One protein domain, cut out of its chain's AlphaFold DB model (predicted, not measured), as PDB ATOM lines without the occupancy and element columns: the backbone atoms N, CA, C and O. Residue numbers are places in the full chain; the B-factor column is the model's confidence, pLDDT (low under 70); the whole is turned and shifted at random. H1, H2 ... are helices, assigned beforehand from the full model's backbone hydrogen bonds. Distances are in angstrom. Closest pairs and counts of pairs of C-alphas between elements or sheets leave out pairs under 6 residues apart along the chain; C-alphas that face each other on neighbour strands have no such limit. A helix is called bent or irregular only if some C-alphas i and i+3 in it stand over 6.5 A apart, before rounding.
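What this domain is: This is residues 240 to 303 of the 444 residues of an uncharacterized protein of Flavobacterium sp. MedPE-SWcel (UniProt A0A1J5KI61). Four helices make a loose, mostly open cluster and a fifth, H5, lies by itself at the far side. Near the middle is the short H3; the longest helix, H2, crosses its last residues nearly at right angles, H4 comes near its first residues, and the one short turn of helix H1 lies near the early part of H2. The printed part has 64 residues with five named helices, in the order H1, H2, H3, H4, H5, and no named strand; the class is all helix. By its radius of gyration of the C-alphas, 12.1 A, the whole is compact, and it spans 34 by 27 by 19 A.

How they stand to each other: H2, residues 249 to 260, touches H3, residues 268 to 275, with 9 pairs of C-alphas within 8 A. The closest C-alphas of the two are those of Glu 251 and Thr 275, 4.6 A apart, and their lines are about perpendicular at 78 degrees. H1, residues 240 to 244, is close to H2 but not clearly touching; their closest C-alphas, those of Ala 242 and Leu 252, are 6.7 A apart. H4, residues 279 to 288, only just touches H3, with 3 pairs of C-alphas within 8 A. Their closest C-alphas, those of Ala 268 and Glu 286, are 6.1 A apart, and the two run opposite ways at a steep tilt of 58 degrees. H2 and H4 are apart. H5, residues 293 to 303, touches no helix and is apart from H4, which it follows in the chain. In H1, H2, H3 and H5 every O i to N i+4 pair is within hydrogen-bond range; in H4 it is 4 of 6.

Where its parts are: H2 runs 16.2 A from C-alpha 249 at (70.711, -80.604, -15.376) to C-alpha 260. H1 begins at C-alpha 240 at (71.182, -74.817, -6.475) and is 6.1 A long. H3 measures 10.3 A. H4 measures 15.0 A and is irregular: C-alphas 284 and 287 are 7.1 A apart, against about 5 A in a regular helix. H5, also 15.0 A, ends at C-alpha 303 at (51.692, -100.254, 2.844).

The domain as a whole: The two C-alphas farthest apart are those of Lys 249 and Arg 301, 34.3 A. The printed part has no cut. The links H1 to H2, H3 to H4 and H4 to H5 are tight, and H2 to H3, with 7 residues between them, is short. The mean pLDDT of the printed part is 84.5; under 70 are residue 240, residue 294 and residues 299 to 303, and the mean of H5 is 67.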
ATOM      1  N   TYR A 240      70.188 -74.709  -7.543       67.38
ATOM      2  CA  TYR A 240      71.182 -74.817  -6.475       67.38
ATOM      3  C   TYR A 240      71.010 -76.082  -5.623       67.38
ATOM      4  O   TYR A 240      71.968 -76.791  -5.332       67.38
ATOM      5  N   LYS A 241      69.778 -76.417  -5.220       74.12
ATOM      6  CA  LYS A 241      69.545 -77.650  -4.459       74.12
ATOM      7  C   LYS A 241      69.925 -78.870  -5.291       74.12
ATOM      8  O   LYS A 241      70.468 -79.809  -4.727       74.12
ATOM      9  N   ALA A 242      69.661 -78.846  -6.600       79.56
ATOM     10  CA  ALA A 242      70.054 -79.906  -7.516       79.56
ATOM     11  C   ALA A 242      71.575 -80.069  -7.583       79.56
ATOM     12  O   ALA A 242      72.045 -81.190  -7.430       79.56
ATOM     13  N   THR A 243      72.343 -78.984  -7.728       77.56
ATOM     14  CA  THR A 243      73.813 -79.066  -7.726       77.56
ATOM     15  C   THR A 243      74.346 -79.581  -6.392       77.56
ATOM     16  O   THR A 243      75.195 -80.466  -6.383       77.56
ATOM     17  N   LEU A 244      73.797 -79.098  -5.272       73.38
ATOM     18  CA  LEU A 244      74.204 -79.496  -3.922       73.38
ATOM     19  C   LEU A 244      74.061 -81.000  -3.676       73.38
ATOM     20  O   LEU A 244      74.908 -81.610  -3.033       73.38
ATOM     21  N   ILE A 245      72.963 -81.581  -4.152       81.81
ATOM     22  CA  ILE A 245      72.652 -82.994  -3.933       81.81
ATOM     23  C   ILE A 245      73.089 -83.878  -5.107       81.81
ATOM     24  O   ILE A 245      72.712 -85.042  -5.137       81.81
ATOM     25  N   GLY A 246      73.849 -83.341  -6.068       84.19
ATOM     26  CA  GLY A 246      74.443 -84.102  -7.170       84.19
ATOM     27  C   GLY A 246      73.516 -84.428  -8.348       84.19
ATOM     28  O   GLY A 246      73.848 -85.303  -9.139       84.19
ATOM     29  N   LEU A 247      72.372 -83.750  -8.499       86.38
ATOM     30  CA  LEU A 247      71.537 -83.885  -9.698       86.38
ATOM     31  C   LEU A 247      72.165 -83.173 -10.901       86.38
ATOM     32  O   LEU A 247      72.456 -81.975 -10.876       86.38
ATOM     33  N   SER A 248      72.226 -83.885 -12.017       93.00
ATOM     34  CA  SER A 248      72.493 -83.317 -13.331       93.00
ATOM     35  C   SER A 248      71.361 -82.389 -13.792       93.00
ATOM     36  O   SER A 248      70.187 -82.513 -13.416       93.00
ATOM     37  N   LYS A 249      71.695 -81.484 -14.722       90.44
ATOM     38  CA  LYS A 249      70.711 -80.604 -15.376       90.44
ATOM     39  C   LYS A 249      69.576 -81.396 -16.042       90.44
ATOM     40  O   LYS A 249      68.436 -80.935 -16.054       90.44
ATOM     41  N   GLN A 250      69.867 -82.589 -16.573       94.44
ATOM     42  CA  GLN A 250      68.873 -83.443 -17.228       94.44
ATOM     43  C   GLN A 250      67.891 -84.065 -16.228       94.44
ATOM     44  O   GLN A 250      66.681 -84.022 -16.454       94.44
ATOM     45  N   GLU A 251      68.379 -84.598 -15.107       94.62
ATOM     46  CA  GLU A 251      67.530 -85.172 -14.051       94.62
ATOM     47  C   GLU A 251      66.604 -84.100 -13.456       94.62
ATOM     48  O   GLU A 251      65.396 -84.322 -13.315       94.62
ATOM     49  N   LEU A 252      67.134 -82.893 -13.218       91.88
ATOM     50  CA  LEU A 252      66.343 -81.745 -12.770       91.88
ATOM     51  C   LEU A 252      65.291 -81.325 -13.812       91.88
ATOM     52  O   LEU A 252      64.142 -81.019 -13.472       91.88
ATOM     53  N   ALA A 253      65.650 -81.324 -15.098       91.62
ATOM     54  CA  ALA A 253      64.717 -81.003 -16.173       91.62
ATOM     55  C   ALA A 253      63.560 -82.012 -16.254       91.62
ATOM     56  O   ALA A 253      62.412 -81.606 -16.461       91.62
ATOM     57  N   ARG A 254      63.824 -83.309 -16.036       97.38
ATOM     58  CA  ARG A 254      62.793 -84.361 -16.052       97.38
ATOM     59  C   ARG A 254      61.749 -84.161 -14.956       97.38
ATOM     60  O   ARG A 254      60.558 -84.127 -15.273       97.38
ATOM     61  N   ILE A 255      62.158 -83.930 -13.705       93.12
ATOM     62  CA  ILE A 255      61.195 -83.673 -12.616       93.12
ATOM     63  C   ILE A 255      60.418 -82.369 -12.835       93.12
ATOM     64  O   ILE A 255      59.209 -82.313 -12.603       93.12
ATOM     65  N   ARG A 256      61.056 -81.325 -13.381       88.56
ATOM     66  CA  ARG A 256      60.367 -80.076 -13.745       88.56
ATOM     67  C   ARG A 256      59.340 -80.285 -14.855       88.56
ATOM     68  O   ARG A 256      58.238 -79.747 -14.756       88.56
ATOM     69  N   LYS A 257      59.671 -81.066 -15.889       93.12
ATOM     70  CA  LYS A 257      58.744 -81.431 -16.971       93.12
ATOM     71  C   LYS A 257      57.566 -82.237 -16.428       93.12
ATOM     72  O   LYS A 257      56.424 -81.916 -16.745       93.12
ATOM     73  N   PHE A 258      57.823 -83.206 -15.553       89.44
ATOM     74  CA  PHE A 258      56.780 -83.976 -14.875       89.44
ATOM     75  C   PHE A 258      55.832 -83.064 -14.083       89.44
ATOM     76  O   PHE A 258      54.617 -83.109 -14.285       89.44
ATOM     77  N   ARG A 259      56.379 -82.118 -13.310       84.50
ATOM     78  CA  ARG A 259      55.593 -81.116 -12.575       84.50
ATOM     79  C   ARG A 259      54.781 -80.185 -13.477       84.50
ATOM     80  O   ARG A 259      53.642 -79.870 -13.145       84.50
ATOM     81  N   LYS A 260      55.317 -79.766 -14.630       80.12
ATOM     82  CA  LYS A 260      54.578 -78.947 -15.614       80.12
ATOM     83  C   LYS A 260      53.323 -79.653 -16.147       80.12
ATOM     84  O   LYS A 260      52.372 -78.975 -16.507       80.12
ATOM     85  N   THR A 261      53.277 -80.988 -16.126       82.56
ATOM     86  CA  THR A 261      52.061 -81.767 -16.447       82.56
ATOM     87  C   THR A 261      51.062 -81.869 -15.286       82.56
ATOM     88  O   THR A 261      50.128 -82.665 -15.342       82.56
ATOM     89  N   ASN A 262      51.252 -81.072 -14.229       74.62
ATOM     90  CA  ASN A 262      50.478 -81.097 -12.987       74.62
ATOM     91  C   ASN A 262      50.507 -82.462 -12.267       74.62
ATOM     92  O   ASN A 262      49.548 -82.849 -11.598       74.62
ATOM     93  N   LYS A 263      51.614 -83.198 -12.418       80.50
ATOM     94  CA  LYS A 263      51.900 -84.458 -11.723       80.50
ATOM     95  C   LYS A 263      52.991 -84.242 -10.675       80.50
ATOM     96  O   LYS A 263      53.828 -83.356 -10.824       80.50
ATOM     97  N   TYR A 264      52.984 -85.060  -9.627       83.94
ATOM     98  CA  TYR A 264      53.919 -84.969  -8.504       83.94
ATOM     99  C   TYR A 264      54.394 -86.361  -8.128       83.94
ATOM    100  O   TYR A 264      53.580 -87.282  -8.112       83.94
ATOM    101  N   VAL A 265      55.680 -86.495  -7.818       86.81
ATOM    102  CA  VAL A 265      56.243 -87.737  -7.293       86.81
ATOM    103  C   VAL A 265      55.918 -87.850  -5.810       86.81
ATOM    104  O   VAL A 265      55.975 -86.865  -5.069       86.81
ATOM    105  N   ASN A 266      55.563 -89.051  -5.376       86.75
ATOM    106  CA  ASN A 266      55.034 -89.321  -4.039       86.75
ATOM    107  C   ASN A 266      55.872 -90.354  -3.277       86.75
ATOM    108  O   ASN A 266      55.485 -90.791  -2.194       86.75
ATOM    109  N   SER A 267      56.993 -90.786  -3.849       90.19
ATOM    110  CA  SER A 267      57.942 -91.707  -3.227       90.19
ATOM    111  C   SER A 267      59.340 -91.501  -3.808       90.19
ATOM    112  O   SER A 267      59.480 -90.926  -4.889       90.19
ATOM    113  N   ALA A 268      60.368 -91.985  -3.106       92.62
ATOM    114  CA  ALA A 268      61.737 -91.995  -3.620       92.62
ATOM    115  C   ALA A 268      61.852 -92.812  -4.916       92.62
ATOM    116  O   ALA A 268      62.476 -92.369  -5.876       92.62
ATOM    117  N   LYS A 269      61.135 -93.939  -4.994       93.75
ATOM    118  CA  LYS A 269      61.054 -94.763  -6.203       93.75
ATOM    119  C   LYS A 269      60.444 -94.013  -7.389       93.75
ATOM    120  O   LYS A 269      61.016 -94.000  -8.468       93.75
ATOM    121  N   GLU A 270      59.313 -93.334  -7.194       92.19
ATOM    122  CA  GLU A 270      58.686 -92.544  -8.266       92.19
ATOM    123  C   GLU A 270      59.572 -91.355  -8.673       92.19
ATOM    124  O   GLU A 270      59.672 -91.022  -9.853       92.19
ATOM    125  N   PHE A 271      60.264 -90.737  -7.706       95.44
ATOM    126  CA  PHE A 271      61.278 -89.730  -8.001       95.44
ATOM    127  C   PHE A 271      62.354 -90.300  -8.925       95.44
ATOM    128  O   PHE A 271      62.624 -89.686  -9.953       95.44
ATOM    129  N   GLN A 272      62.893 -91.479  -8.615       96.94
ATOM    130  CA  GLN A 272      63.875 -92.172  -9.441       96.94
ATOM    131  C   GLN A 272      63.344 -92.538 -10.828       96.94
ATOM    132  O   GLN A 272      64.015 -92.308 -11.829       96.94
ATOM    133  N   GLU A 273      62.124 -93.059 -10.927       96.12
ATOM    134  CA  GLU A 273      61.514 -93.426 -12.206       96.12
ATOM    135  C   GLU A 273      61.350 -92.217 -13.135       96.12
ATOM    136  O   GLU A 273      61.521 -92.351 -14.352       96.12
ATOM    137  N   VAL A 274      61.039 -91.046 -12.572       94.69
ATOM    138  CA  VAL A 274      60.872 -89.789 -13.311       94.69
ATOM    139  C   VAL A 274      62.217 -89.161 -13.662       94.69
ATOM    140  O   VAL A 274      62.429 -88.771 -14.811       94.69
ATOM    141  N   THR A 275      63.118 -89.022 -12.691       95.94
ATOM    142  CA  THR A 275      64.400 -88.330 -12.889       95.94
ATOM    143  C   THR A 275      65.443 -89.204 -13.560       95.94
ATOM    144  O   THR A 275      66.323 -88.663 -14.224       95.94
ATOM    145  N   LYS A 276      65.310 -90.528 -13.463       96.94
ATOM    146  CA  LYS A 276      66.309 -91.525 -13.862       96.94
ATOM    147  C   LYS A 276      67.642 -91.375 -13.118       96.94
ATOM    148  O   LYS A 276      68.678 -91.690 -13.692       96.94
ATOM    149  N   VAL A 277      67.610 -90.892 -11.869       94.88
ATOM    150  CA  VAL A 277      68.807 -90.869 -11.008       94.88
ATOM    151  C   VAL A 277      69.283 -92.290 -10.704       94.88
ATOM    152  O   VAL A 277      68.479 -93.222 -10.616       94.88
ATOM    153  N   SER A 278      70.592 -92.455 -10.526       94.81
ATOM    154  CA  SER A 278      71.178 -93.744 -10.149       94.81
ATOM    155  C   SER A 278      70.746 -94.180  -8.744       94.81
ATOM    156  O   SER A 278      70.403 -93.346  -7.903       94.81
ATOM    157  N   ASP A 279      70.802 -95.485  -8.467       93.50
ATOM    158  CA  ASP A 279      70.511 -96.029  -7.132       93.50
ATOM    159  C   ASP A 279      71.431 -95.430  -6.057       93.50
ATOM    160  O   ASP A 279      70.985 -95.105  -4.959       93.50
ATOM    161  N   SER A 280      72.709 -95.225  -6.393       91.25
ATOM    162  CA  SER A 280      73.703 -94.618  -5.498       91.25
ATOM    163  C   SER A 280      73.329 -93.181  -5.118       91.25
ATOM    164  O   SER A 280      73.313 -92.810  -3.938       91.25
ATOM    165  N   LEU A 281      72.947 -92.378  -6.116       88.69
ATOM    166  CA  LEU A 281      72.518 -91.007  -5.885       88.69
ATOM    167  C   LEU A 281      71.215 -90.971  -5.084       88.69
ATOM    168  O   LEU A 281      71.117 -90.225  -4.112       88.69
ATOM    169  N   LEU A 282      70.242 -91.819  -5.441       94.81
ATOM    170  CA  LEU A 282      68.968 -91.908  -4.732       94.81
ATOM    171  C   LEU A 282      69.171 -92.247  -3.253       94.81
ATOM    172  O   LEU A 282      68.629 -91.550  -2.400       94.81
ATOM    173  N   LYS A 283      69.996 -93.253  -2.950       92.81
ATOM    174  CA  LYS A 283      70.309 -93.679  -1.579       92.81
ATOM    175  C   LYS A 283      70.897 -92.545  -0.736       92.81
ATOM    176  O   LYS A 283      70.632 -92.464   0.459       92.81
ATOM    177  N   THR A 284      71.661 -91.653  -1.365       85.56
ATOM    178  CA  THR A 284      72.281 -90.498  -0.703       85.56
ATOM    179  C   THR A 284      71.264 -89.398  -0.385       85.56
ATOM    180  O   THR A 284      71.340 -88.765   0.667       85.56
ATOM    181  N   ILE A 285      70.293 -89.159  -1.270       89.12
ATOM    182  CA  ILE A 285      69.360 -88.023  -1.156       89.12
ATOM    183  C   ILE A 285      68.011 -88.387  -0.522       89.12
ATOM    184  O   ILE A 285      67.350 -87.514   0.042       89.12
ATOM    185  N   GLU A 286      67.600 -89.656  -0.588       92.81
ATOM    186  CA  GLU A 286      66.324 -90.163  -0.071       92.81
ATOM    187  C   GLU A 286      66.074 -89.836   1.411       92.81
ATOM    188  O   GLU A 286      64.963 -89.391   1.715       92.81
ATOM    189  N   PRO A 287      67.053 -89.956   2.337       93.00
ATOM    190  CA  PRO A 287      66.842 -89.626   3.752       93.00
ATOM    191  C   PRO A 287      66.372 -88.182   3.988       93.00
ATOM    192  O   PRO A 287      65.735 -87.871   4.996       93.00
ATOM    193  N   TYR A 288      66.653 -87.294   3.035       83.81
ATOM    194  CA  TYR A 288      66.291 -85.886   3.089       83.81
ATOM    195  C   TYR A 288      64.937 -85.596   2.432       83.81
ATOM    196  O   TYR A 288      64.460 -84.462   2.498       83.81
ATOM    197  N   PHE A 289      64.268 -86.571   1.816       88.12
ATOM    198  CA  PHE A 289      62.959 -86.343   1.213       88.12
ATOM    199  C   PHE A 289      61.881 -86.124   2.279       88.12
ATOM    200  O   PHE A 289      61.657 -86.930   3.182       88.12
ATOM    201  N   LYS A 290      61.148 -85.019   2.140       82.94
ATOM    202  CA  LYS A 290      59.961 -84.692   2.933       82.94
ATOM    203  C   LYS A 290      58.774 -84.488   2.013       82.94
ATOM    204  O   LYS A 290      58.627 -83.452   1.360       82.94
ATOM    205  N   PHE A 291      57.904 -85.489   1.990       78.56
ATOM    206  CA  PHE A 291      56.612 -85.396   1.332       78.56
ATOM    207  C   PHE A 291      55.561 -84.789   2.275       78.56
ATOM    208  O   PHE A 291      55.689 -84.909   3.497       78.56
ATOM    209  N   PRO A 292      54.506 -84.152   1.736       72.81
ATOM    210  CA  PRO A 292      53.370 -83.696   2.531       72.81
ATOM    211  C   PRO A 292      52.728 -84.821   3.360       72.81
ATOM    212  O   PRO A 292      52.699 -85.971   2.924       72.81
ATOM    213  N   ASN A 293      52.109 -84.481   4.497       70.50
ATOM    214  CA  ASN A 293      51.463 -85.457   5.391       70.50
ATOM    215  C   ASN A 293      50.465 -86.373   4.667       70.50
ATOM    216  O   ASN A 293      50.480 -87.581   4.879       70.50
ATOM    217  N   TRP A 294      49.679 -85.836   3.727       63.06
ATOM    218  CA  TRP A 294      48.719 -86.626   2.948       63.06
ATOM    219  C   TRP A 294      49.380 -87.714   2.079       63.06
ATOM    220  O   TRP A 294      48.766 -88.751   1.835       63.06
ATOM    221  N   VAL A 295      50.624 -87.506   1.625       72.19
ATOM    222  CA  VAL A 295      51.408 -88.512   0.888       72.19
ATOM    223  C   VAL A 295      51.881 -89.600   1.842       72.19
ATOM    224  O   VAL A 295      51.727 -90.780   1.544       72.19
ATOM    225  N   ASN A 296      52.399 -89.210   3.008       73.25
ATOM    226  CA  ASN A 296      52.888 -90.150   4.016       73.25
ATOM    227  C   ASN A 296      51.748 -91.020   4.562       73.25
ATOM    228  O   ASN A 296      51.886 -92.237   4.626       73.25
ATOM    229  N   GLU A 297      50.588 -90.429   4.852       73.31
ATOM    230  CA  GLU A 297      49.383 -91.156   5.262       73.31
ATOM    231  C   GLU A 297      48.869 -92.095   4.168       73.31
ATOM    232  O   GLU A 297      48.469 -93.221   4.455       73.31
ATOM    233  N   ARG A 298      48.880 -91.656   2.902       73.19
ATOM    234  CA  ARG A 298      48.496 -92.500   1.764       73.19
ATOM    235  C   ARG A 298      49.464 -93.665   1.589       73.19
ATOM    236  O   ARG A 298      49.010 -94.781   1.381       73.19
ATOM    237  N   ASN A 299      50.767 -93.429   1.690       67.31
ATOM    238  CA  ASN A 299      51.784 -94.469   1.577       67.31
ATOM    239  C   ASN A 299      51.719 -95.443   2.758       67.31
ATOM    240  O   ASN A 299      51.835 -96.643   2.541       67.31
ATOM    241  N   ALA A 300      51.443 -94.962   3.974       67.25
ATOM    242  CA  ALA A 300      51.197 -95.803   5.143       67.25
ATOM    243  C   ALA A 300      49.941 -96.670   4.963       67.25
ATOM    244  O   ALA A 300      49.998 -97.879   5.178       67.25
ATOM    245  N   ARG A 301      48.834 -96.095   4.465       62.28
ATOM    246  CA  ARG A 301      47.618 -96.849   4.110       62.28
ATOM    247  C   ARG A 301      47.858 -97.837   2.972       62.28
ATOM    248  O   ARG A 301      47.369 -98.952   3.035       62.28
ATOM    249  N   ASN A 302      48.630 -97.470   1.953       59.12
ATOM    250  CA  ASN A 302      48.976 -98.361   0.846       59.12
ATOM    251  C   ASN A 302      49.912 -99.489   1.295       59.12
ATOM    252  O   ASN A 302      49.788-100.598   0.793       59.12
ATOM    253  N   LYS A 303      50.820 -99.235   2.245       59.38
ATOM    254  CA  LYS A 303      51.692-100.254   2.844       59.38
ATOM    255  C   LYS A 303      50.891-101.209   3.736       59.38
ATOM    256  O   LYS A 303      51.128-102.407   3.667       59.38
TER     257      LYS A 303